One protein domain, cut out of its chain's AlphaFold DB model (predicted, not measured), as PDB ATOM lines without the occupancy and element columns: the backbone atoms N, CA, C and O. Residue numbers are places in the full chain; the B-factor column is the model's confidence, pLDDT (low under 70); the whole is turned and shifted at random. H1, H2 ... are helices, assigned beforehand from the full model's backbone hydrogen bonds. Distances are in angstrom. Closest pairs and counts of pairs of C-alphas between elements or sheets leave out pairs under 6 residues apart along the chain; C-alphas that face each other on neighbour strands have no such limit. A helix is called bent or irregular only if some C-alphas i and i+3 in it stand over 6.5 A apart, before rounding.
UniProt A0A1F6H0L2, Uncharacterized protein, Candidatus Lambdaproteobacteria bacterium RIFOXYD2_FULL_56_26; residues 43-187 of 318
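This is residues 43 to 187 of the 318 residues of an uncharacterized protein of Candidatus Lambdaproteobacteria bacterium RIFOXYD2_FULL_56_26 (UniProt A0A1F6H0L2). Long and short helices, mostly crossed where they pack, make one compact body: H8 and the short H2 lie in the middle, the hairpin of the long helices H6 and H7 packs at one end, with H7 on H2 and H6 on the short H3, and the crossed pair H4 and H5 lies at the other end, with H5 packing on H8. Arm H9a crosses H8 and also meets H2; H9 then bends, and its second arm H9b turns away and touches no helix. The printed part has 145 residues with nine named helices, H1 to H9 in chain order, and no named strand: all helix. It is compact, with a radius of gyration of the C-alphas of 14.9 A and spans of 44 by 41 by 30 A.

H1, residues 43 to 50, begins at C-alpha 43 (-7.795, -19.278, -33.092). H2 is residues 52 to 57, neither bent nor irregular, but only just: C-alphas 53 and 56 are 6.0 A apart. H3 is residues 59 to 62, H4 68 to 77 and H5 81 to 88. H6, residues 93 to 111, is 27.0 A long, H7, residues 114 to 128, 21.0 A, and H8, residues 138 to 153, 21.7 A. By its hydrogen bonds H9, residues 159 to 187, was assigned as one helix, but it is bent: C-alphas 172 and 175 are 8.2 A apart. Its arms are H9a, residues 159 to 172, 19.9 A, and H9b, residues 175 to 187, 18.4 A, ending at C-alpha 187 (-0.530, -9.589, -2.460).

H1 touches H7, closest C-alphas Asn 48 and Met 119 at 6.3 A, with residues 115 to 119 of H7 alone. H2 touches H8 at a steep tilt of 40 degrees, the same way, closest C-alphas Pro 53 and Leu 139 at 5.4 A. H3 touches H6, closest C-alphas Glu 60 and Ala 100 at 5.8 A. H4 touches H5 at a steep tilt of 59 degrees, opposite ways, closest C-alphas Ala 74 and Gln 84 at 4.8 A. H5 touches H8, about perpendicular at 88 degrees, closest C-alphas Ile 85 and Tyr 144 at 6.7 A. H6 and H7 form a hairpin at a shallow tilt of 24 degrees, closest C-alphas Phe 108 and Arg 117 at 5.2 A. H8 touches H9a, only just about perpendicular at 70.4 degrees, closest C-alphas Ala 142 and Leu 166 at 6.9 A. H9a and H9b stand about perpendicular, at 77 degrees. In H1, H4 to H8, H9a and H9b every O i to N i+4 pair is within hydrogen-bond range; in H2 0 of 2 are, beside 3 of 3 O i to N i+3 pairs, and H3 is too short for an O i to N i+4 pair.

The C-alphas of Ala 79 and Gly 112, the two farthest apart, are 43.8 A apart. The printed part has no cut and no long link; the link from H7 to H8 is short, and the others are tight. The mean pLDDT of the printed part is 82.4; residues 43 to 53, 129 to 131 and 187 are under 70.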
ATOM      1  N   GLY A  43      -7.755 -20.509 -32.288       34.78
ATOM      2  CA  GLY A  43      -7.795 -19.278 -33.092       34.78
ATOM      3  C   GLY A  43      -9.108 -18.481 -33.000       34.78
ATOM      4  O   GLY A  43      -9.155 -17.322 -33.398       34.78
ATOM      5  N   LYS A  44     -10.189 -19.089 -32.510       41.50
ATOM      6  CA  LYS A  44     -11.485 -18.459 -32.219       41.50
ATOM      7  C   LYS A  44     -11.485 -17.869 -30.805       41.50
ATOM      8  O   LYS A  44     -11.971 -16.763 -30.632       41.50
ATOM      9  N   ILE A  45     -10.843 -18.538 -29.848       39.38
ATOM     10  CA  ILE A  45     -10.605 -18.014 -28.495       39.38
ATOM     11  C   ILE A  45      -9.667 -16.798 -28.546       39.38
ATOM     12  O   ILE A  45     -10.062 -15.731 -28.097       39.38
ATOM     13  N   LYS A  46      -8.504 -16.892 -29.211       42.97
ATOM     14  CA  LYS A  46      -7.578 -15.754 -29.414       42.97
ATOM     15  C   LYS A  46      -8.240 -14.575 -30.151       42.97
ATOM     16  O   LYS A  46      -8.010 -13.419 -29.808       42.97
ATOM     17  N   ARG A  47      -9.118 -14.845 -31.130       52.25
ATOM     18  CA  ARG A  47      -9.943 -13.805 -31.784       52.25
ATOM     19  C   ARG A  47     -10.959 -13.170 -30.838       52.25
ATOM     20  O   ARG A  47     -11.145 -11.963 -30.901       52.25
ATOM     21  N   ASN A  48     -11.595 -13.967 -29.986       49.03
ATOM     22  CA  ASN A  48     -12.559 -13.483 -29.003       49.03
ATOM     23  C   ASN A  48     -11.864 -12.654 -27.909       49.03
ATOM     24  O   ASN A  48     -12.384 -11.610 -27.542       49.03
ATOM     25  N   LEU A  49     -10.658 -13.037 -27.474       53.50
ATOM     26  CA  LEU A  49      -9.833 -12.251 -26.547       53.50
ATOM     27  C   LEU A  49      -9.406 -10.906 -27.158       53.50
ATOM     28  O   LEU A  49      -9.600  -9.867 -26.540       53.50
ATOM     29  N   ARG A  50      -8.948 -10.893 -28.421       59.22
ATOM     30  CA  ARG A  50      -8.691  -9.640 -29.162       59.22
ATOM     31  C   ARG A  50      -9.939  -8.772 -29.361       59.22
ATOM     32  O   ARG A  50      -9.819  -7.575 -29.579       59.22
ATOM     33  N   ALA A  51     -11.130  -9.366 -29.329       65.00
ATOM     34  CA  ALA A  51     -12.393  -8.657 -29.502       65.00
ATOM     35  C   ALA A  51     -13.034  -8.217 -28.175       65.00
ATOM     36  O   ALA A  51     -14.070  -7.553 -28.222       65.00
ATOM     37  N   LEU A  52     -12.428  -8.531 -27.019       68.62
ATOM     38  CA  LEU A  52     -12.919  -8.121 -25.697       68.62
ATOM     39  C   LEU A  52     -13.142  -6.607 -25.585       68.62
ATOM     40  O   LEU A  52     -14.223  -6.218 -25.134       68.62
ATOM     41  N   PRO A  53     -12.227  -5.740 -26.065       69.69
ATOM     42  CA  PRO A  53     -12.467  -4.300 -26.049       69.69
ATOM     43  C   PRO A  53     -13.657  -3.882 -26.915       69.69
ATOM     44  O   PRO A  53     -14.284  -2.866 -26.657       69.69
ATOM     45  N   GLY A  54     -14.044  -4.695 -27.903       73.56
ATOM     46  CA  GLY A  54     -15.230  -4.460 -28.725       73.56
ATOM     47  C   GLY A  54     -16.552  -4.535 -27.957       73.56
ATOM     48  O   GLY A  54     -17.573  -4.082 -28.474       73.56
ATOM     49  N   LEU A  55     -16.558  -5.058 -26.723       82.44
ATOM     50  CA  LEU A  55     -17.735  -5.019 -25.853       82.44
ATOM     51  C   LEU A  55     -18.135  -3.586 -25.471       82.44
ATOM     52  O   LEU A  55     -19.307  -3.376 -25.168       82.44
ATOM     53  N   ILE A  56     -17.226  -2.598 -25.533       85.44
ATOM     54  CA  ILE A  56     -17.576  -1.200 -25.218       85.44
ATOM     55  C   ILE A  56     -18.631  -0.620 -26.165       85.44
ATOM     56  O   ILE A  56     -19.340   0.315 -25.800       85.44
ATOM     57  N   PHE A  57     -18.740  -1.178 -27.375       84.81
ATOM     58  CA  PHE A  57     -19.696  -0.738 -28.389       84.81
ATOM     59  C   PHE A  57     -21.106  -1.291 -28.159       84.81
ATOM     60  O   PHE A  57     -22.039  -0.918 -28.869       84.81
ATOM     61  N   GLU A  58     -21.282  -2.180 -27.182       90.00
ATOM     62  CA  GLU A  58     -22.611  -2.613 -26.773       90.00
ATOM     63  C   GLU A  58     -23.319  -1.493 -26.001       90.00
ATOM     64  O   GLU A  58     -22.688  -0.809 -25.195       90.00
ATOM     65  N   PRO A  59     -24.632  -1.289 -26.202       85.81
ATOM     66  CA  PRO A  59     -25.343  -0.142 -25.638       85.81
ATOM     67  C   PRO A  59     -25.295  -0.097 -24.104       85.81
ATOM     68  O   PRO A  59     -25.243   0.983 -23.521       85.81
ATOM     69  N   GLU A  60     -25.267  -1.258 -23.449       89.75
ATOM     70  CA  GLU A  60     -25.122  -1.388 -21.998       89.75
ATOM     71  C   GLU A  60     -23.764  -0.877 -21.500       89.75
ATOM     72  O   GLU A  60     -23.683  -0.355 -20.391       89.75
ATOM     73  N   MET A  61     -22.716  -1.001 -22.319       88.69
ATOM     74  CA  MET A  61     -21.362  -0.543 -21.998       88.69
ATOM     75  C   MET A  61     -21.122   0.898 -22.415       88.69
ATOM     76  O   MET A  61     -20.529   1.661 -21.659       88.69
ATOM     77  N   ALA A  62     -21.640   1.306 -23.573       84.06
ATOM     78  CA  ALA A  62     -21.529   2.677 -24.057       84.06
ATOM     79  C   ALA A  62     -22.126   3.693 -23.062       84.06
ATOM     80  O   ALA A  62     -21.640   4.822 -22.958       84.06
ATOM     81  N   ALA A  63     -23.149   3.279 -22.303       85.75
ATOM     82  CA  ALA A  63     -23.770   4.067 -21.240       85.75
ATOM     83  C   ALA A  63     -22.883   4.257 -19.992       85.75
ATOM     84  O   ALA A  63     -23.184   5.116 -19.165       85.75
ATOM     85  N   LEU A  64     -21.809   3.476 -19.849       90.00
ATOM     86  CA  LEU A  64     -20.863   3.532 -18.729       90.00
ATOM     87  C   LEU A  64     -19.607   4.359 -19.036       90.00
ATOM     88  O   LEU A  64     -18.662   4.349 -18.245       90.00
ATOM     89  N   GLY A  65     -19.581   5.068 -20.167       86.50
ATOM     90  CA  GLY A  65     -18.525   6.033 -20.455       86.50
ATOM     91  C   GLY A  65     -18.413   7.098 -19.359       86.50
ATOM     92  O   GLY A  65     -19.400   7.461 -18.714       86.50
ATOM     93  N   PHE A  66     -17.201   7.598 -19.154       88.69
ATOM     94  CA  PHE A  66     -16.924   8.651 -18.185       88.69
ATOM     95  C   PHE A  66     -17.359  10.005 -18.748       88.69
ATOM     96  O   PHE A  66     -17.164  10.298 -19.930       88.69
ATOM     97  N   ASP A  67     -17.960  10.842 -17.908       86.06
ATOM     98  CA  ASP A  67     -18.343  12.190 -18.308       86.06
ATOM     99  C   ASP A  67     -17.160  13.174 -18.217       86.06
ATOM    100  O   ASP A  67     -16.104  12.889 -17.647       86.06
ATOM    101  N   GLY A  68     -17.332  14.355 -18.823       84.38
ATOM    102  CA  GLY A  68     -16.328  15.427 -18.817       84.38
ATOM    103  C   GLY A  68     -15.809  15.793 -17.424       84.38
ATOM    104  O   GLY A  68     -14.593  15.858 -17.245       84.38
ATOM    105  N   PRO A  69     -16.691  16.015 -16.435       87.44
ATOM    106  CA  PRO A  69     -16.280  16.293 -15.064       87.44
ATOM    107  C   PRO A  69     -15.455  15.170 -14.423       87.44
ATOM    108  O   PRO A  69     -14.413  15.470 -13.841       87.44
ATOM    109  N   ALA A  70     -15.870  13.904 -14.549       85.00
ATOM    110  CA  ALA A  70     -15.138  12.773 -13.980       85.00
ATOM    111  C   ALA A  70     -13.749  12.618 -14.612       85.00
ATOM    112  O   ALA A  70     -12.767  12.419 -13.899       85.00
ATOM    113  N   LEU A  71     -13.643  12.782 -15.936       88.88
ATOM    114  CA  LEU A  71     -12.359  12.717 -16.637       88.88
ATOM    115  C   LEU A  71     -11.429  13.871 -16.257       88.88
ATOM    116  O   LEU A  71     -10.255  13.640 -15.974       88.88
ATOM    117  N   ALA A  72     -11.943  15.099 -16.179       88.25
ATOM    118  CA  ALA A  72     -11.149  16.248 -15.752       88.25
ATOM    119  C   ALA A  72     -10.662  16.097 -14.302       88.25
ATOM    120  O   ALA A  72      -9.522  16.438 -13.988       88.25
ATOM    121  N   GLN A  73     -11.507  15.559 -13.417       89.19
ATOM    122  CA  GLN A  73     -11.131  15.282 -12.034       89.19
ATOM    123  C   GLN A  73     -10.043  14.205 -11.949       89.19
ATOM    124  O   GLN A  73      -9.078  14.385 -11.209       89.19
ATOM    125  N   ALA A  74     -10.163  13.125 -12.723       89.00
ATOM    126  CA  ALA A  74      -9.163  12.065 -12.786       89.00
ATOM    127  C   ALA A  74      -7.808  12.575 -13.305       89.00
ATOM    128  O   ALA A  74      -6.778  12.334 -12.680       89.00
ATOM    129  N   GLN A  75      -7.814  13.364 -14.384       89.69
ATOM    130  CA  GLN A  75      -6.614  13.995 -14.950       89.69
ATOM    131  C   GLN A  75      -5.950  14.996 -13.996       89.69
ATOM    132  O   GLN A  75      -4.735  15.165 -14.028       89.69
ATOM    133  N   ALA A  76      -6.729  15.665 -13.144       88.88
ATOM    134  CA  ALA A  76      -6.195  16.548 -12.111       88.88
ATOM    135  C   ALA A  76      -5.661  15.784 -10.886       88.88
ATOM    136  O   ALA A  76      -4.795  16.298 -10.180       88.88
ATOM    137  N   ALA A  77      -6.186  14.585 -10.616       86.44
ATOM    138  CA  ALA A  77      -5.808  13.770  -9.466       86.44
ATOM    139  C   ALA A  77      -4.467  13.046  -9.655       86.44
ATOM    140  O   ALA A  77      -3.774  12.816  -8.666       86.44
ATOM    141  N   ALA A  78      -4.098  12.710 -10.895       88.81
ATOM    142  CA  ALA A  78      -2.899  11.931 -11.183       88.81
ATOM    143  C   ALA A  78      -2.173  12.374 -12.462       88.81
ATOM    144  O   ALA A  78      -2.785  12.802 -13.442       88.81
ATOM    145  N   ALA A  79      -0.844  12.241 -12.455       84.69
ATOM    146  CA  ALA A  79       0.012  12.697 -13.550       84.69
ATOM    147  C   ALA A  79       0.094  11.694 -14.711       84.69
ATOM    148  O   ALA A  79       0.234  12.112 -15.861       84.69
ATOM    149  N   ILE A  80       0.014  10.393 -14.421       90.38
ATOM    150  CA  ILE A  80       0.138   9.325 -15.420       90.38
ATOM    151  C   ILE A  80      -1.216   8.677 -15.713       90.38
ATOM    152  O   ILE A  80      -2.061   8.545 -14.831       90.38
ATOM    153  N   GLU A  81      -1.423   8.263 -16.964       90.94
ATOM    154  CA  GLU A  81      -2.715   7.759 -17.448       90.94
ATOM    155  C   GLU A  81      -3.245   6.527 -16.682       90.94
ATOM    156  O   GLU A  81      -4.431   6.533 -16.350       90.94
ATOM    157  N   PRO A  82      -2.421   5.530 -16.291       90.62
ATOM    158  CA  PRO A  82      -2.893   4.409 -15.473       90.62
ATOM    159  C   PRO A  82      -3.521   4.844 -14.141       90.62
ATOM    160  O   PRO A  82      -4.607   4.393 -13.784       90.62
ATOM    161  N   GLU A  83      -2.893   5.778 -13.427       90.12
ATOM    162  CA  GLU A  83      -3.419   6.307 -12.161       90.12
ATOM    163  C   GLU A  83      -4.677   7.162 -12.373       90.12
ATOM    164  O   GLU A  83      -5.583   7.162 -11.540       90.12
ATOM    165  N   GLN A  84      -4.776   7.866 -13.505       91.94
ATOM    166  CA  GLN A  84      -6.005   8.573 -13.873       91.94
ATOM    167  C   GLN A  84      -7.156   7.585 -14.092       91.94
ATOM    168  O   GLN A  84      -8.278   7.850 -13.665       91.94
ATOM    169  N   ILE A  85      -6.892   6.429 -14.708       92.06
ATOM    170  CA  ILE A  85      -7.888   5.364 -14.886       92.06
ATOM    171  C   ILE A  85      -8.322   4.806 -13.529       92.06
ATOM    172  O   ILE A  85      -9.520   4.641 -13.302       92.06
ATOM    173  N   GLU A  86      -7.386   4.569 -12.607       89.62
ATOM    174  CA  GLU A  86      -7.716   4.147 -11.239       89.62
ATOM    175  C   GLU A  86      -8.592   5.179 -10.515       89.62
ATOM    176  O   GLU A  86      -9.592   4.816  -9.891       89.62
ATOM    177  N   ALA A  87      -8.268   6.468 -10.642       89.75
ATOM    178  CA  ALA A  87      -9.042   7.552 -10.046       89.75
ATOM    179  C   ALA A  87     -10.442   7.693 -10.670       89.75
ATOM    180  O   ALA A  87     -11.419   7.922  -9.955       89.75
ATOM    181  N   ALA A  88     -10.554   7.544 -11.993       89.56
ATOM    182  CA  ALA A  88     -11.823   7.617 -12.712       89.56
ATOM    183  C   ALA A  88     -12.736   6.429 -12.370       89.56
ATOM    184  O   ALA A  88     -13.935   6.607 -12.156       89.56
ATOM    185  N   ALA A  89     -12.169   5.225 -12.285       86.94
ATOM    186  CA  ALA A  89     -12.883   3.976 -12.028       86.94
ATOM    187  C   ALA A  89     -13.095   3.672 -10.529       86.94
ATOM    188  O   ALA A  89     -13.309   2.517 -10.154       86.94
ATOM    189  N   ALA A  90     -13.047   4.691  -9.670       80.81
ATOM    190  CA  ALA A  90     -13.221   4.554  -8.229       80.81
ATOM    191  C   ALA A  90     -14.691   4.324  -7.802       80.81
ATOM    192  O   ALA A  90     -15.643   4.497  -8.568       80.81
ATOM    193  N   GLY A  91     -14.883   3.977  -6.525       81.94
ATOM    194  CA  GLY A  91     -16.207   3.845  -5.910       81.94
ATOM    195  C   GLY A  91     -17.022   2.676  -6.469       81.94
ATOM    196  O   GLY A  91     -16.535   1.554  -6.543       81.94
ATOM    197  N   ASP A  92     -18.276   2.942  -6.844       84.56
ATOM    198  CA  ASP A  92     -19.234   1.940  -7.341       84.56
ATOM    199  C   ASP A  92     -19.097   1.630  -8.845       84.56
ATOM    200  O   ASP A  92     -19.887   0.866  -9.409       84.56
ATOM    201  N   TYR A  93     -18.127   2.241  -9.531       88.62
ATOM    202  CA  TYR A  93     -18.021   2.158 -10.986       88.62
ATOM    203  C   TYR A  93     -17.828   0.715 -11.472       88.62
ATOM    204  O   TYR A  93     -18.548   0.253 -12.360       88.62
ATOM    205  N   LEU A  94     -16.919  -0.033 -10.842       87.38
ATOM    206  CA  LEU A  94     -16.669  -1.438 -11.183       87.38
ATOM    207  C   LEU A  94     -17.893  -2.331 -10.930       87.38
ATOM    208  O   LEU A  94     -18.135  -3.280 -11.681       87.38
ATOM    209  N   GLU A  95     -18.712  -2.013  -9.924       87.62
ATOM    210  CA  GLU A  95     -19.969  -2.724  -9.671       87.62
ATOM    211  C   GLU A  95     -20.977  -2.477 -10.799       87.62
ATOM    212  O   GLU A  95     -21.631  -3.416 -11.263       87.62
ATOM    213  N   ARG A  96     -21.058  -1.237 -11.306       90.06
ATOM    214  CA  ARG A  96     -21.897  -0.882 -12.462       90.06
ATOM    215  C   ARG A  96     -21.436  -1.579 -13.743       90.06
ATOM    216  O   ARG A  96     -22.277  -2.124 -14.460       90.06
ATOM    217  N   VAL A  97     -20.126  -1.643 -13.994       89.75
ATOM    218  CA  VAL A  97     -19.546  -2.417 -15.110       89.75
ATOM    219  C   VAL A  97     -19.894  -3.901 -14.979       89.75
ATOM    220  O   VAL A  97     -20.394  -4.513 -15.923       89.75
ATOM    221  N   THR A  98     -19.725  -4.473 -13.787       89.19
ATOM    222  CA  THR A  98     -20.059  -5.878 -13.510       89.19
ATOM    223  C   THR A  98     -21.550  -6.162 -13.717       89.19
ATOM    224  O   THR A  98     -21.921  -7.196 -14.278       89.19
ATOM    225  N   ALA A  99     -22.430  -5.247 -13.304       90.19
ATOM    226  CA  ALA A  99     -23.865  -5.369 -13.531       90.19
ATOM    227  C   ALA A  99     -24.210  -5.340 -15.030       90.19
ATOM    228  O   ALA A  99     -24.984  -6.182 -15.489       90.19
ATOM    229  N   ALA A 100     -23.599  -4.439 -15.805       90.94
ATOM    230  CA  ALA A 100     -23.784  -4.382 -17.254       90.94
ATOM    231  C   ALA A 100     -23.290  -5.658 -17.952       90.94
ATOM    232  O   ALA A 100     -23.993  -6.195 -18.811       90.94
ATOM    233  N   LEU A 101     -22.148  -6.218 -17.535       90.50
ATOM    234  CA  LEU A 101     -21.670  -7.513 -18.035       90.50
ATOM    235  C   LEU A 101     -22.685  -8.636 -17.774       90.50
ATOM    236  O   LEU A 101     -22.980  -9.424 -18.668       90.50
ATOM    237  N   LYS A 102     -23.283  -8.699 -16.580       90.88
ATOM    238  CA  LYS A 102     -24.316  -9.707 -16.273       90.88
ATOM    239  C   LYS A 102     -25.547  -9.566 -17.175       90.88
ATOM    240  O   LYS A 102     -26.118 -10.574 -17.594       90.88
ATOM    241  N   VAL A 103     -25.942  -8.337 -17.516       92.44
ATOM    242  CA  VAL A 103     -27.028  -8.084 -18.480       92.44
ATOM    243  C   VAL A 103     -26.645  -8.576 -19.880       92.44
ATOM    244  O   VAL A 103     -27.445  -9.265 -20.521       92.44
ATOM    245  N   LEU A 104     -25.417  -8.296 -20.327       90.12
ATOM    246  CA  LEU A 104     -24.894  -8.764 -21.613       90.12
ATOM    247  C   LEU A 104     -24.851 -10.293 -21.711       90.12
ATOM    248  O   LEU A 104     -25.270 -10.835 -22.732       90.12
ATOM    249  N   ASP A 105     -24.424 -11.004 -20.660       89.00
ATOM    250  CA  ASP A 105     -24.374 -12.477 -20.661       89.00
ATOM    251  C   ASP A 105     -25.774 -13.068 -20.876       89.00
ATOM    252  O   ASP A 105     -25.973 -13.926 -21.740       89.00
ATOM    253  N   VAL A 106     -26.780 -12.543 -20.165       89.12
ATOM    254  CA  VAL A 106     -28.179 -12.966 -20.326       89.12
ATOM    255  C   VAL A 106     -28.694 -12.660 -21.733       89.12
ATOM    256  O   VAL A 106     -29.403 -13.484 -22.321       89.12
ATOM    257  N   ARG A 107     -28.363 -11.490 -22.288       90.44
ATOM    258  CA  ARG A 107     -28.789 -11.097 -23.636       90.44
ATOM    259  C   ARG A 107     -28.154 -11.989 -24.704       90.44
ATOM    260  O   ARG A 107     -28.878 -12.591 -25.494       90.44
ATOM    261  N   PHE A 108     -26.835 -12.165 -24.681       87.38
ATOM    262  CA  PHE A 108     -26.125 -12.998 -25.655       87.38
ATOM    263  C   PHE A 108     -26.482 -14.481 -25.545       87.38
ATOM    264  O   PHE A 108     -26.519 -15.178 -26.562       87.38
ATOM    265  N   ALA A 109     -26.826 -14.965 -24.347       81.06
ATOM    266  CA  ALA A 109     -27.398 -16.296 -24.173       81.06
ATOM    267  C   ALA A 109     -28.739 -16.453 -24.912       81.06
ATOM    268  O   ALA A 109     -28.948 -17.468 -25.576       81.06
ATOM    269  N   LYS A 110     -29.628 -15.452 -24.838       85.75
ATOM    270  CA  LYS A 110     -30.923 -15.456 -25.545       85.75
ATOM    271  C   LYS A 110     -30.768 -15.340 -27.061       85.75
ATOM    272  O   LYS A 110     -31.525 -15.963 -27.796       85.75
ATOM    273  N   GLU A 111     -29.790 -14.568 -27.519       83.50
ATOM    274  CA  GLU A 111     -29.493 -14.374 -28.945       83.50
ATOM    275  C   GLU A 111     -28.738 -15.555 -29.575       83.50
ATOM    276  O   GLU A 111     -28.583 -15.613 -30.794       83.50
ATOM    277  N   GLY A 112     -28.248 -16.502 -28.767       77.56
ATOM    278  CA  GLY A 112     -27.408 -17.603 -29.244       77.56
ATOM    279  C   GLY A 112     -26.013 -17.155 -29.697       77.56
ATOM    280  O   GLY A 112     -25.330 -17.892 -30.410       77.56
ATOM    281  N   ASN A 113     -25.568 -15.961 -29.288       75.94
ATOM    282  CA  ASN A 113     -24.259 -15.420 -29.635       75.94
ATOM    283  C   ASN A 113     -23.189 -15.945 -28.668       75.94
ATOM    284  O   ASN A 113     -22.771 -15.264 -27.732       75.94
ATOM    285  N   ALA A 114     -22.764 -17.190 -28.891       73.19
ATOM    286  CA  ALA A 114     -21.810 -17.880 -28.025       73.19
ATOM    287  C   ALA A 114     -20.466 -17.141 -27.880       73.19
ATOM    288  O   ALA A 114     -19.848 -17.215 -26.824       73.19
ATOM    289  N   ASP A 115     -20.039 -16.407 -28.909       74.62
ATOM    290  CA  ASP A 115     -18.745 -15.719 -28.921       74.62
ATOM    291  C   ASP A 115     -18.733 -14.500 -28.012       74.62
ATOM    292  O   ASP A 115     -17.887 -14.401 -27.123       74.62
ATOM    293  N   LYS A 116     -19.717 -13.611 -28.173       80.12
ATOM    294  CA  LYS A 116     -19.849 -12.447 -27.291       80.12
ATOM    295  C   LYS A 116     -20.191 -12.860 -25.865       80.12
ATOM    296  O   LYS A 116     -19.672 -12.276 -24.924       80.12
ATOM    297  N   ARG A 117     -20.986 -13.921 -25.694       81.81
ATOM    298  CA  ARG A 117     -21.276 -14.480 -24.373       81.81
ATOM    299  C   ARG A 117     -20.008 -14.947 -23.654       81.81
ATOM    300  O   ARG A 117     -19.805 -14.596 -22.500       81.81
ATOM    301  N   MET A 118     -19.149 -15.701 -24.338       79.00
ATOM    302  CA  MET A 118     -17.884 -16.178 -23.772       79.00
ATOM    303  C   MET A 118     -16.964 -15.011 -23.388       79.00
ATOM    304  O   MET A 118     -16.387 -15.024 -22.306       79.00
ATOM    305  N   MET A 119     -16.883 -13.976 -24.233       81.44
ATOM    306  CA  MET A 119     -16.160 -12.735 -23.925       81.44
ATOM    307  C   MET A 119     -16.691 -12.064 -22.652       81.44
ATOM    308  O   MET A 119     -15.926 -11.713 -21.759       81.44
ATOM    309  N   THR A 120     -18.012 -11.929 -22.538       84.56
ATOM    310  CA  THR A 120     -18.652 -11.355 -21.352       84.56
ATOM    311  C   THR A 120     -18.365 -12.172 -20.093       84.56
ATOM    312  O   THR A 120     -18.052 -11.596 -19.056       84.56
ATOM    313  N   GLN A 121     -18.424 -13.502 -20.172       81.94
ATOM    314  CA  GLN A 121     -18.131 -14.383 -19.037       81.94
ATOM    315  C   GLN A 121     -16.669 -14.296 -18.589       81.94
ATOM    316  O   GLN A 121     -16.415 -14.254 -17.388       81.94
ATOM    317  N   ALA A 122     -15.727 -14.196 -19.533       80.00
ATOM    318  CA  ALA A 122     -14.317 -13.974 -19.222       80.00
ATOM    319  C   ALA A 122     -14.108 -12.652 -18.465       80.00
ATOM    320  O   ALA A 122     -13.413 -12.625 -17.453       80.00
ATOM    321  N   MET A 123     -14.779 -11.576 -18.890       82.00
ATOM    322  CA  MET A 123     -14.709 -10.299 -18.176       82.00
ATOM    323  C   MET A 123     -15.346 -10.351 -16.789       82.00
ATOM    324  O   MET A 123     -14.805  -9.764 -15.861       82.00
ATOM    325  N   ILE A 124     -16.474 -11.051 -16.622       82.69
ATOM    326  CA  ILE A 124     -17.096 -11.230 -15.299       82.69
ATOM    327  C   ILE A 124     -16.132 -11.949 -14.359       82.69
ATOM    328  O   ILE A 124     -15.980 -11.526 -13.220       82.69
ATOM    329  N   TYR A 125     -15.470 -13.003 -14.841       79.12
ATOM    330  CA  TYR A 125     -14.473 -13.731 -14.062       79.12
ATOM    331  C   TYR A 125     -13.296 -12.835 -13.660       79.12
ATOM    332  O   TYR A 125     -12.898 -12.832 -12.501       79.12
ATOM    333  N   PHE A 126     -12.783 -12.029 -14.592       74.62
ATOM    334  CA  PHE A 126     -11.694 -11.090 -14.315       74.62
ATOM    335  C   PHE A 126     -12.085 -10.029 -13.273       74.62
ATOM    336  O   PHE A 126     -11.296  -9.705 -12.397       74.62
ATOM    337  N   MET A 127     -13.326  -9.532 -13.317       76.38
ATOM    338  CA  MET A 127     -13.856  -8.566 -12.342       76.38
ATOM    339  C   MET A 127     -14.092  -9.164 -10.945       76.38
ATOM    340  O   MET A 127     -14.180  -8.414  -9.977       76.38
ATOM    341  N   ASP A 128     -14.225 -10.488 -10.835       72.38
ATOM    342  CA  ASP A 128     -14.420 -11.200  -9.563       72.38
ATOM    343  C   ASP A 128     -13.088 -11.468  -8.834       72.38
ATOM    344  O   ASP A 128     -13.069 -11.793  -7.646       72.38
ATOM    345  N   GLN A 129     -11.949 -11.296  -9.518       68.56
ATOM    346  CA  GLN A 129     -10.636 -11.356  -8.885       68.56
ATOM    347  C   GLN A 129     -10.443 -10.107  -8.014       68.56
ATOM    348  O   GLN A 129     -10.223  -9.007  -8.513       68.56
ATOM    349  N   ALA A 130     -10.536 -10.285  -6.693       54.69
ATOM    350  CA  ALA A 130     -10.693  -9.231  -5.682       54.69
ATOM    351  C   ALA A 130      -9.587  -8.148  -5.609       54.69
ATOM    352  O   ALA A 130      -9.652  -7.273  -4.746       54.69
ATOM    353  N   HIS A 131      -8.577  -8.182  -6.480       63.38
ATOM    354  CA  HIS A 131      -7.383  -7.345  -6.373       63.38
ATOM    355  C   HIS A 131      -6.864  -6.782  -7.697       63.38
ATOM    356  O   HIS A 131      -5.809  -6.155  -7.687       63.38
ATOM    357  N   THR A 132      -7.559  -6.970  -8.823       70.56
ATOM    358  CA  THR A 132      -7.050  -6.450 -10.094       70.56
ATOM    359  C   THR A 132      -7.298  -4.942 -10.216       70.56
ATOM    360  O   THR A 132      -8.456  -4.514 -10.189       70.56
ATOM    361  N   PRO A 133      -6.245  -4.114 -10.369       82.38
ATOM    362  CA  PRO A 133      -6.402  -2.677 -10.539       82.38
ATOM    363  C   PRO A 133      -7.212  -2.337 -11.802       82.38
ATOM    364  O   PRO A 133      -7.031  -2.988 -12.838       82.38
ATOM    365  N   PRO A 134      -8.058  -1.288 -11.779       86.19
ATOM    366  CA  PRO A 134      -8.806  -0.849 -12.957       86.19
ATOM    367  C   PRO A 134      -7.932  -0.585 -14.190       86.19
ATOM    368  O   PRO A 134      -8.351  -0.864 -15.311       86.19
ATOM    369  N   CYS A 135      -6.710  -0.089 -13.984       85.56
ATOM    370  CA  CYS A 135      -5.744   0.219 -15.038       85.56
ATOM    371  C   CYS A 135      -5.205  -1.021 -15.778       85.56
ATOM    372  O   CYS A 135      -4.664  -0.879 -16.872       85.56
ATOM    373  N   MET A 136      -5.384  -2.222 -15.214       82.88
ATOM    374  CA  MET A 136      -5.050  -3.505 -15.846       82.88
ATOM    375  C   MET A 136      -6.264  -4.159 -16.520       82.88
ATOM    376  O   MET A 136      -6.143  -5.181 -17.194       82.88
ATOM    377  N   ASN A 137      -7.459  -3.588 -16.359       86.50
ATOM    378  CA  ASN A 137      -8.665  -4.090 -16.994       86.50
ATOM    379  C   ASN A 137      -8.870  -3.425 -18.360       86.50
ATOM    380  O   ASN A 137      -9.377  -2.308 -18.449       86.50
ATOM    381  N   GLN A 138      -8.553  -4.153 -19.431       85.62
ATOM    382  CA  GLN A 138      -8.647  -3.670 -20.816       85.62
ATOM    383  C   GLN A 138     -10.028  -3.102 -21.190       85.62
ATOM    384  O   GLN A 138     -10.113  -2.179 -21.996       85.62
ATOM    385  N   LEU A 139     -11.122  -3.591 -20.593       88.06
ATOM    386  CA  LEU A 139     -12.455  -3.030 -20.831       88.06
ATOM    387  C   LEU A 139     -12.611  -1.646 -20.184       88.06
ATOM    388  O   LEU A 139     -13.172  -0.740 -20.796       88.06
ATOM    389  N   VAL A 140     -12.112  -1.475 -18.959       89.69
ATOM    390  CA  VAL A 140     -12.149  -0.193 -18.237       89.69
ATOM    391  C   VAL A 140     -11.223   0.822 -18.905       89.69
ATOM    392  O   VAL A 140     -11.640   1.958 -19.139       89.69
ATOM    393  N   VAL A 141     -10.015   0.401 -19.290       90.69
ATOM    394  CA  VAL A 141      -9.073   1.215 -20.075       90.69
ATOM    395  C   VAL A 141      -9.733   1.662 -21.383       90.69
ATOM    396  O   VAL A 141      -9.744   2.850 -21.695       90.69
ATOM    397  N   ALA A 142     -10.376   0.746 -22.114       91.38
ATOM    398  CA  ALA A 142     -11.081   1.071 -23.352       91.38
ATOM    399  C   ALA A 142     -12.225   2.077 -23.140       91.38
ATOM    400  O   ALA A 142     -12.356   3.026 -23.916       91.38
ATOM    401  N   LEU A 143     -13.031   1.921 -22.081       92.06
ATOM    402  CA  LEU A 143     -14.085   2.882 -21.730       92.06
ATOM    403  C   LEU A 143     -13.506   4.263 -21.402       92.06
ATOM    404  O   LEU A 143     -14.066   5.273 -21.837       92.06
ATOM    405  N   TYR A 144     -12.382   4.322 -20.686       93.62
ATOM    406  CA  TYR A 144     -11.694   5.570 -20.357       93.62
ATOM    407  C   TYR A 144     -11.156   6.269 -21.607       93.62
ATOM    408  O   TYR A 144     -11.528   7.414 -21.878       93.62
ATOM    409  N   LEU A 145     -10.351   5.567 -22.410       92.56
ATOM    410  CA  LEU A 145      -9.756   6.106 -23.632       92.56
ATOM    411  C   LEU A 145     -10.833   6.573 -24.612       92.56
ATOM    412  O   LEU A 145     -10.735   7.671 -25.159       92.56
ATOM    413  N   ASN A 146     -11.896   5.785 -24.792       92.38
ATOM    414  CA  ASN A 146     -13.005   6.164 -25.660       92.38
ATOM    415  C   ASN A 146     -13.745   7.406 -25.150       92.38
ATOM    416  O   ASN A 146     -14.099   8.281 -25.934       92.38
ATOM    417  N   SER A 147     -13.941   7.526 -23.836       92.19
ATOM    418  CA  SER A 147     -14.589   8.701 -23.242       92.19
ATOM    419  C   SER A 147     -13.733   9.965 -23.395       92.19
ATOM    420  O   SER A 147     -14.254  11.021 -23.754       92.19
ATOM    421  N   LYS A 148     -12.411   9.848 -23.210       92.19
ATOM    422  CA  LYS A 148     -11.441  10.926 -23.452       92.19
ATOM    423  C   LYS A 148     -11.454  11.364 -24.919       92.19
ATOM    424  O   LYS A 148     -11.634  12.545 -25.206       92.19
ATOM    425  N   HIS A 149     -11.378  10.411 -25.846       91.31
ATOM    426  CA  HIS A 149     -11.440  10.683 -27.282       91.31
ATOM    427  C   HIS A 149     -12.754  11.352 -27.701       91.31
ATOM    428  O   HIS A 149     -12.745  12.316 -28.472       91.31
ATOM    429  N   ARG A 150     -13.883  10.892 -27.151       91.06
ATOM    430  CA  ARG A 150     -15.208  11.466 -27.405       91.06
ATOM    431  C   ARG A 150     -15.315  12.909 -26.931       91.06
ATOM    432  O   ARG A 150     -15.944  13.713 -27.611       91.06
ATOM    433  N   LEU A 151     -14.702  13.262 -25.803       89.94
ATOM    434  CA  LEU A 151     -14.661  14.653 -25.342       89.94
ATOM    435  C   LEU A 151     -13.819  15.548 -26.250       89.94
ATOM    436  O   LEU A 151     -14.183  16.702 -26.466       89.94
ATOM    437  N   GLU A 152     -12.710  15.031 -26.776       89.25
ATOM    438  CA  GLU A 152     -11.791  15.795 -27.622       89.25
ATOM    439  C   GLU A 152     -12.323  15.982 -29.050       89.25
ATOM    440  O   GLU A 152     -12.171  17.053 -29.638       89.25
ATOM    441  N   THR A 153     -12.954  14.951 -29.617       89.69
ATOM    442  CA  THR A 153     -13.325  14.909 -31.043       89.69
ATOM    443  C   THR A 153     -14.829  14.954 -31.300       89.69
ATOM    444  O   THR A 153     -15.256  15.214 -32.425       89.69
ATOM    445  N   GLY A 154     -15.649  14.705 -30.276       88.00
ATOM    446  CA  GLY A 154     -17.096  14.542 -30.405       88.00
ATOM    447  C   GLY A 154     -17.533  13.185 -30.971       88.00
ATOM    448  O   GLY A 154     -18.728  13.002 -31.206       88.00
ATOM    449  N   ALA A 155     -16.608  12.246 -31.198       88.06
ATOM    450  CA  ALA A 155     -16.881  10.934 -31.780       88.06
ATOM    451  C   ALA A 155     -16.293   9.784 -30.946       88.06
ATOM    452  O   ALA A 155     -15.310   9.956 -30.231       88.06
ATOM    453  N   ASP A 156     -16.912   8.608 -31.047       87.12
ATOM    454  CA  ASP A 156     -16.353   7.364 -30.515       87.12
ATOM    455  C   ASP A 156     -15.210   6.854 -31.392       87.12
ATOM    456  O   ASP A 156     -15.201   7.082 -32.605       87.12
ATOM    457  N   PHE A 157     -14.288   6.105 -30.787       87.06
ATOM    458  CA  PHE A 157     -13.338   5.313 -31.555       87.06
ATOM    459  C   PHE A 157     -14.075   4.320 -32.455       87.06
ATOM    460  O   PHE A 157     -15.105   3.751 -32.091       87.06
ATOM    461  N   ASP A 158     -13.498   4.046 -33.620       87.19
ATOM    462  CA  ASP A 158     -13.805   2.804 -34.316       87.19
ATOM    463  C   ASP A 158     -12.988   1.648 -33.711       87.19
ATOM    464  O   ASP A 158     -12.064   1.839 -32.920       87.19
ATOM    465  N   PHE A 159     -13.319   0.410 -34.077       81.69
ATOM    466  CA  PHE A 159     -12.657  -0.757 -33.489       81.69
ATOM    467  C   PHE A 159     -11.137  -0.784 -33.754       81.69
ATOM    468  O   PHE A 159     -10.373  -1.233 -32.906       81.69
ATOM    469  N   ALA A 160     -10.687  -0.309 -34.920       81.19
ATOM    470  CA  ALA A 160      -9.278  -0.371 -35.305       81.19
ATOM    471  C   ALA A 160      -8.438   0.685 -34.575       81.19
ATOM    472  O   ALA A 160      -7.321   0.404 -34.144       81.19
ATOM    473  N   THR A 161      -8.985   1.886 -34.422       84.38
ATOM    474  CA  THR A 161      -8.366   2.987 -33.680       84.38
ATOM    475  C   THR A 161      -8.331   2.699 -32.183       84.38
ATOM    476  O   THR A 161      -7.306   2.952 -31.553       84.38
ATOM    477  N   LEU A 162      -9.375   2.071 -31.630       86.69
ATOM    478  CA  LEU A 162      -9.368   1.580 -30.251       86.69
ATOM    479  C   LEU A 162      -8.277   0.523 -30.019       86.69
ATOM    480  O   LEU A 162      -7.521   0.633 -29.061       86.69
ATOM    481  N   ASP A 163      -8.162  -0.478 -30.900       83.75
ATOM    482  CA  ASP A 163      -7.130  -1.527 -30.796       83.75
ATOM    483  C   ASP A 163      -5.708  -0.939 -30.835       83.75
ATOM    484  O   ASP A 163      -4.822  -1.382 -30.107       83.75
ATOM    485  N   GLN A 164      -5.485   0.100 -31.646       84.56
ATOM    486  CA  GLN A 164      -4.213   0.830 -31.662       84.56
ATOM    487  C   GLN A 164      -3.973   1.618 -30.371       84.56
ATOM    488  O   GLN A 164      -2.857   1.603 -29.858       84.56
ATOM    489  N   ALA A 165      -5.000   2.288 -29.843       86.50
ATOM    490  CA  ALA A 165      -4.896   3.057 -28.606       86.50
ATOM    491  C   ALA A 165      -4.575   2.162 -27.398       86.50
ATOM    492  O   ALA A 165      -3.741   2.531 -26.579       86.50
ATOM    493  N   LEU A 166      -5.168   0.969 -27.327       87.06
ATOM    494  CA  LEU A 166      -4.890  -0.001 -26.261       87.06
ATOM    495  C   LEU A 166      -3.465  -0.550 -26.340       87.06
ATOM    496  O   LEU A 166      -2.756  -0.543 -25.343       87.06
ATOM    497  N   LYS A 167      -2.988  -0.908 -27.537       84.94
ATOM    498  CA  LYS A 167      -1.582  -1.308 -27.726       84.94
ATOM    499  C   LYS A 167      -0.604  -0.204 -27.342       84.94
ATOM    500  O   LYS A 167       0.451  -0.485 -26.786       84.94
ATOM    501  N   ALA A 168      -0.933   1.046 -27.668       86.25
ATOM    502  CA  ALA A 168      -0.115   2.186 -27.284       86.25
ATOM    503  C   ALA A 168      -0.123   2.396 -25.764       86.25
ATOM    504  O   ALA A 168       0.920   2.708 -25.204       86.25
ATOM    505  N   TYR A 169      -1.266   2.206 -25.103       88.38
ATOM    506  CA  TYR A 169      -1.364   2.247 -23.646       88.38
ATOM    507  C   TYR A 169      -0.473   1.179 -22.999       88.38
ATOM    508  O   TYR A 169       0.355   1.527 -22.159       88.38
ATOM    509  N   ASP A 170      -0.572  -0.077 -23.446       85.12
ATOM    510  CA  ASP A 170       0.238  -1.182 -22.920       85.12
ATOM    511  C   ASP A 170       1.739  -0.899 -23.095       85.12
ATOM    512  O   ASP A 170       2.498  -0.982 -22.136       85.12
ATOM    513  N   LEU A 171       2.161  -0.462 -24.288       84.00
ATOM    514  CA  LEU A 171       3.569  -0.175 -24.590       84.00
ATOM    515  C   LEU A 171       4.112   1.046 -23.824       84.00
ATOM    516  O   LEU A 171       5.240   1.041 -23.341       84.00
ATOM    517  N   ASN A 172       3.327   2.119 -23.706       85.44
ATOM    518  CA  ASN A 172       3.775   3.347 -23.040       85.44
ATOM    519  C   ASN A 172       3.837   3.203 -21.512       85.44
ATOM    520  O   ASN A 172       4.490   4.010 -20.845       85.44
ATOM    521  N   HIS A 173       3.128   2.216 -20.961       86.00
ATOM    522  CA  HIS A 173       2.990   2.007 -19.523       86.00
ATOM    523  C   HIS A 173       3.459   0.625 -19.062       86.00
ATOM    524  O   HIS A 173       3.229   0.280 -17.908       86.00
ATOM    525  N   GLU A 174       4.168  -0.116 -19.912       82.94
ATOM    526  CA  GLU A 174       4.661  -1.474 -19.665       82.94
ATOM    527  C   GLU A 174       5.326  -1.612 -18.291       82.94
ATOM    528  O   GLU A 174       4.832  -2.346 -17.442       82.94
ATOM    529  N   ALA A 175       6.340  -0.791 -18.006       77.12
ATOM    530  CA  ALA A 175       7.049  -0.820 -16.723       77.12
ATOM    531  C   ALA A 175       6.143  -0.547 -15.504       77.12
ATOM    532  O   ALA A 175       6.380  -1.065 -14.414       77.12
ATOM    533  N   PHE A 176       5.105   0.282 -15.662       83.56
ATOM    534  CA  PHE A 176       4.144   0.550 -14.588       83.56
ATOM    535  C   PHE A 176       3.197  -0.637 -14.385       83.56
ATOM    536  O   PHE A 176       2.941  -1.042 -13.252       83.56
ATOM    537  N   LEU A 177       2.680  -1.196 -15.481       83.00
ATOM    538  CA  LEU A 177       1.763  -2.333 -15.459       83.00
ATOM    539  C   LEU A 177       2.457  -3.596 -14.936       83.00
ATOM    540  O   LEU A 177       1.871  -4.325 -14.140       83.00
ATOM    541  N   GLU A 178       3.717  -3.810 -15.305       81.25
ATOM    542  CA  GLU A 178       4.550  -4.906 -14.810       81.25
ATOM    543  C   GLU A 178       4.782  -4.785 -13.296       81.25
ATOM    544  O   GLU A 178       4.566  -5.742 -12.547       81.25
ATOM    545  N   ALA A 179       5.128  -3.586 -12.810       79.25
ATOM    546  CA  ALA A 179       5.256  -3.327 -11.378       79.25
ATOM    547  C   ALA A 179       3.940  -3.605 -10.629       79.25
ATOM    548  O   ALA A 179       3.950  -4.244  -9.575       79.25
ATOM    549  N   LYS A 180       2.795  -3.199 -11.195       79.75
ATOM    550  CA  LYS A 180       1.465  -3.497 -10.639       79.75
ATOM    551  C   LYS A 180       1.120  -4.984 -10.651       79.75
ATOM    552  O   LYS A 180       0.508  -5.459  -9.693       79.75
ATOM    553  N   SER A 181       1.529  -5.721 -11.680       80.94
ATOM    554  CA  SER A 181       1.359  -7.176 -11.731       80.94
ATOM    555  C   SER A 181       2.130  -7.853 -10.599       80.94
ATOM    556  O   SER A 181       1.551  -8.618  -9.829       80.94
ATOM    557  N   LYS A 182       3.398  -7.469 -10.404       78.31
ATOM    558  CA  LYS A 182       4.251  -7.977  -9.317       78.31
ATOM    559  C   LYS A 182       3.676  -7.662  -7.931       78.31
ATOM    560  O   LYS A 182       3.670  -8.522  -7.050       78.31
ATOM    561  N   GLU A 183       3.136  -6.456  -7.728       80.06
ATOM    562  CA  GLU A 183       2.424  -6.092  -6.491       80.06
ATOM    563  C   GLU A 183       1.201  -6.992  -6.245       80.06
ATOM    564  O   GLU A 183       0.961  -7.427  -5.115       80.06
ATOM    565  N   MET A 184       0.432  -7.287  -7.296       75.12
ATOM    566  CA  MET A 184      -0.758  -8.133  -7.221       75.12
ATOM    567  C   MET A 184      -0.404  -9.584  -6.892       75.12
ATOM    568  O   MET A 184      -1.043 -10.188  -6.030       75.12
ATOM    569  N   GLU A 185       0.626 -10.132  -7.529       74.44
ATOM    570  CA  GLU A 185       1.134 -11.478  -7.260       74.44
ATOM    571  C   GLU A 185       1.649 -11.602  -5.826       74.44
ATOM    572  O   GLU A 185       1.274 -12.532  -5.108       74.44
ATOM    573  N   ALA A 186       2.418 -10.615  -5.357       73.75
ATOM    574  CA  ALA A 186       2.882 -10.557  -3.975       73.75
ATOM    575  C   ALA A 186       1.711 -10.476  -2.976       73.75
ATOM    576  O   ALA A 186       1.719 -11.155  -1.945       73.75
ATOM    577  N   ALA A 187       0.672  -9.692  -3.284       68.56
ATOM    578  CA  ALA A 187      -0.530  -9.589  -2.460       68.56
ATOM    579  C   ALA A 187      -1.341 -10.899  -2.438       68.56
ATOM    580  O   ALA A 187      -1.808 -11.318  -1.376       68.56
TER     581      ALA A 187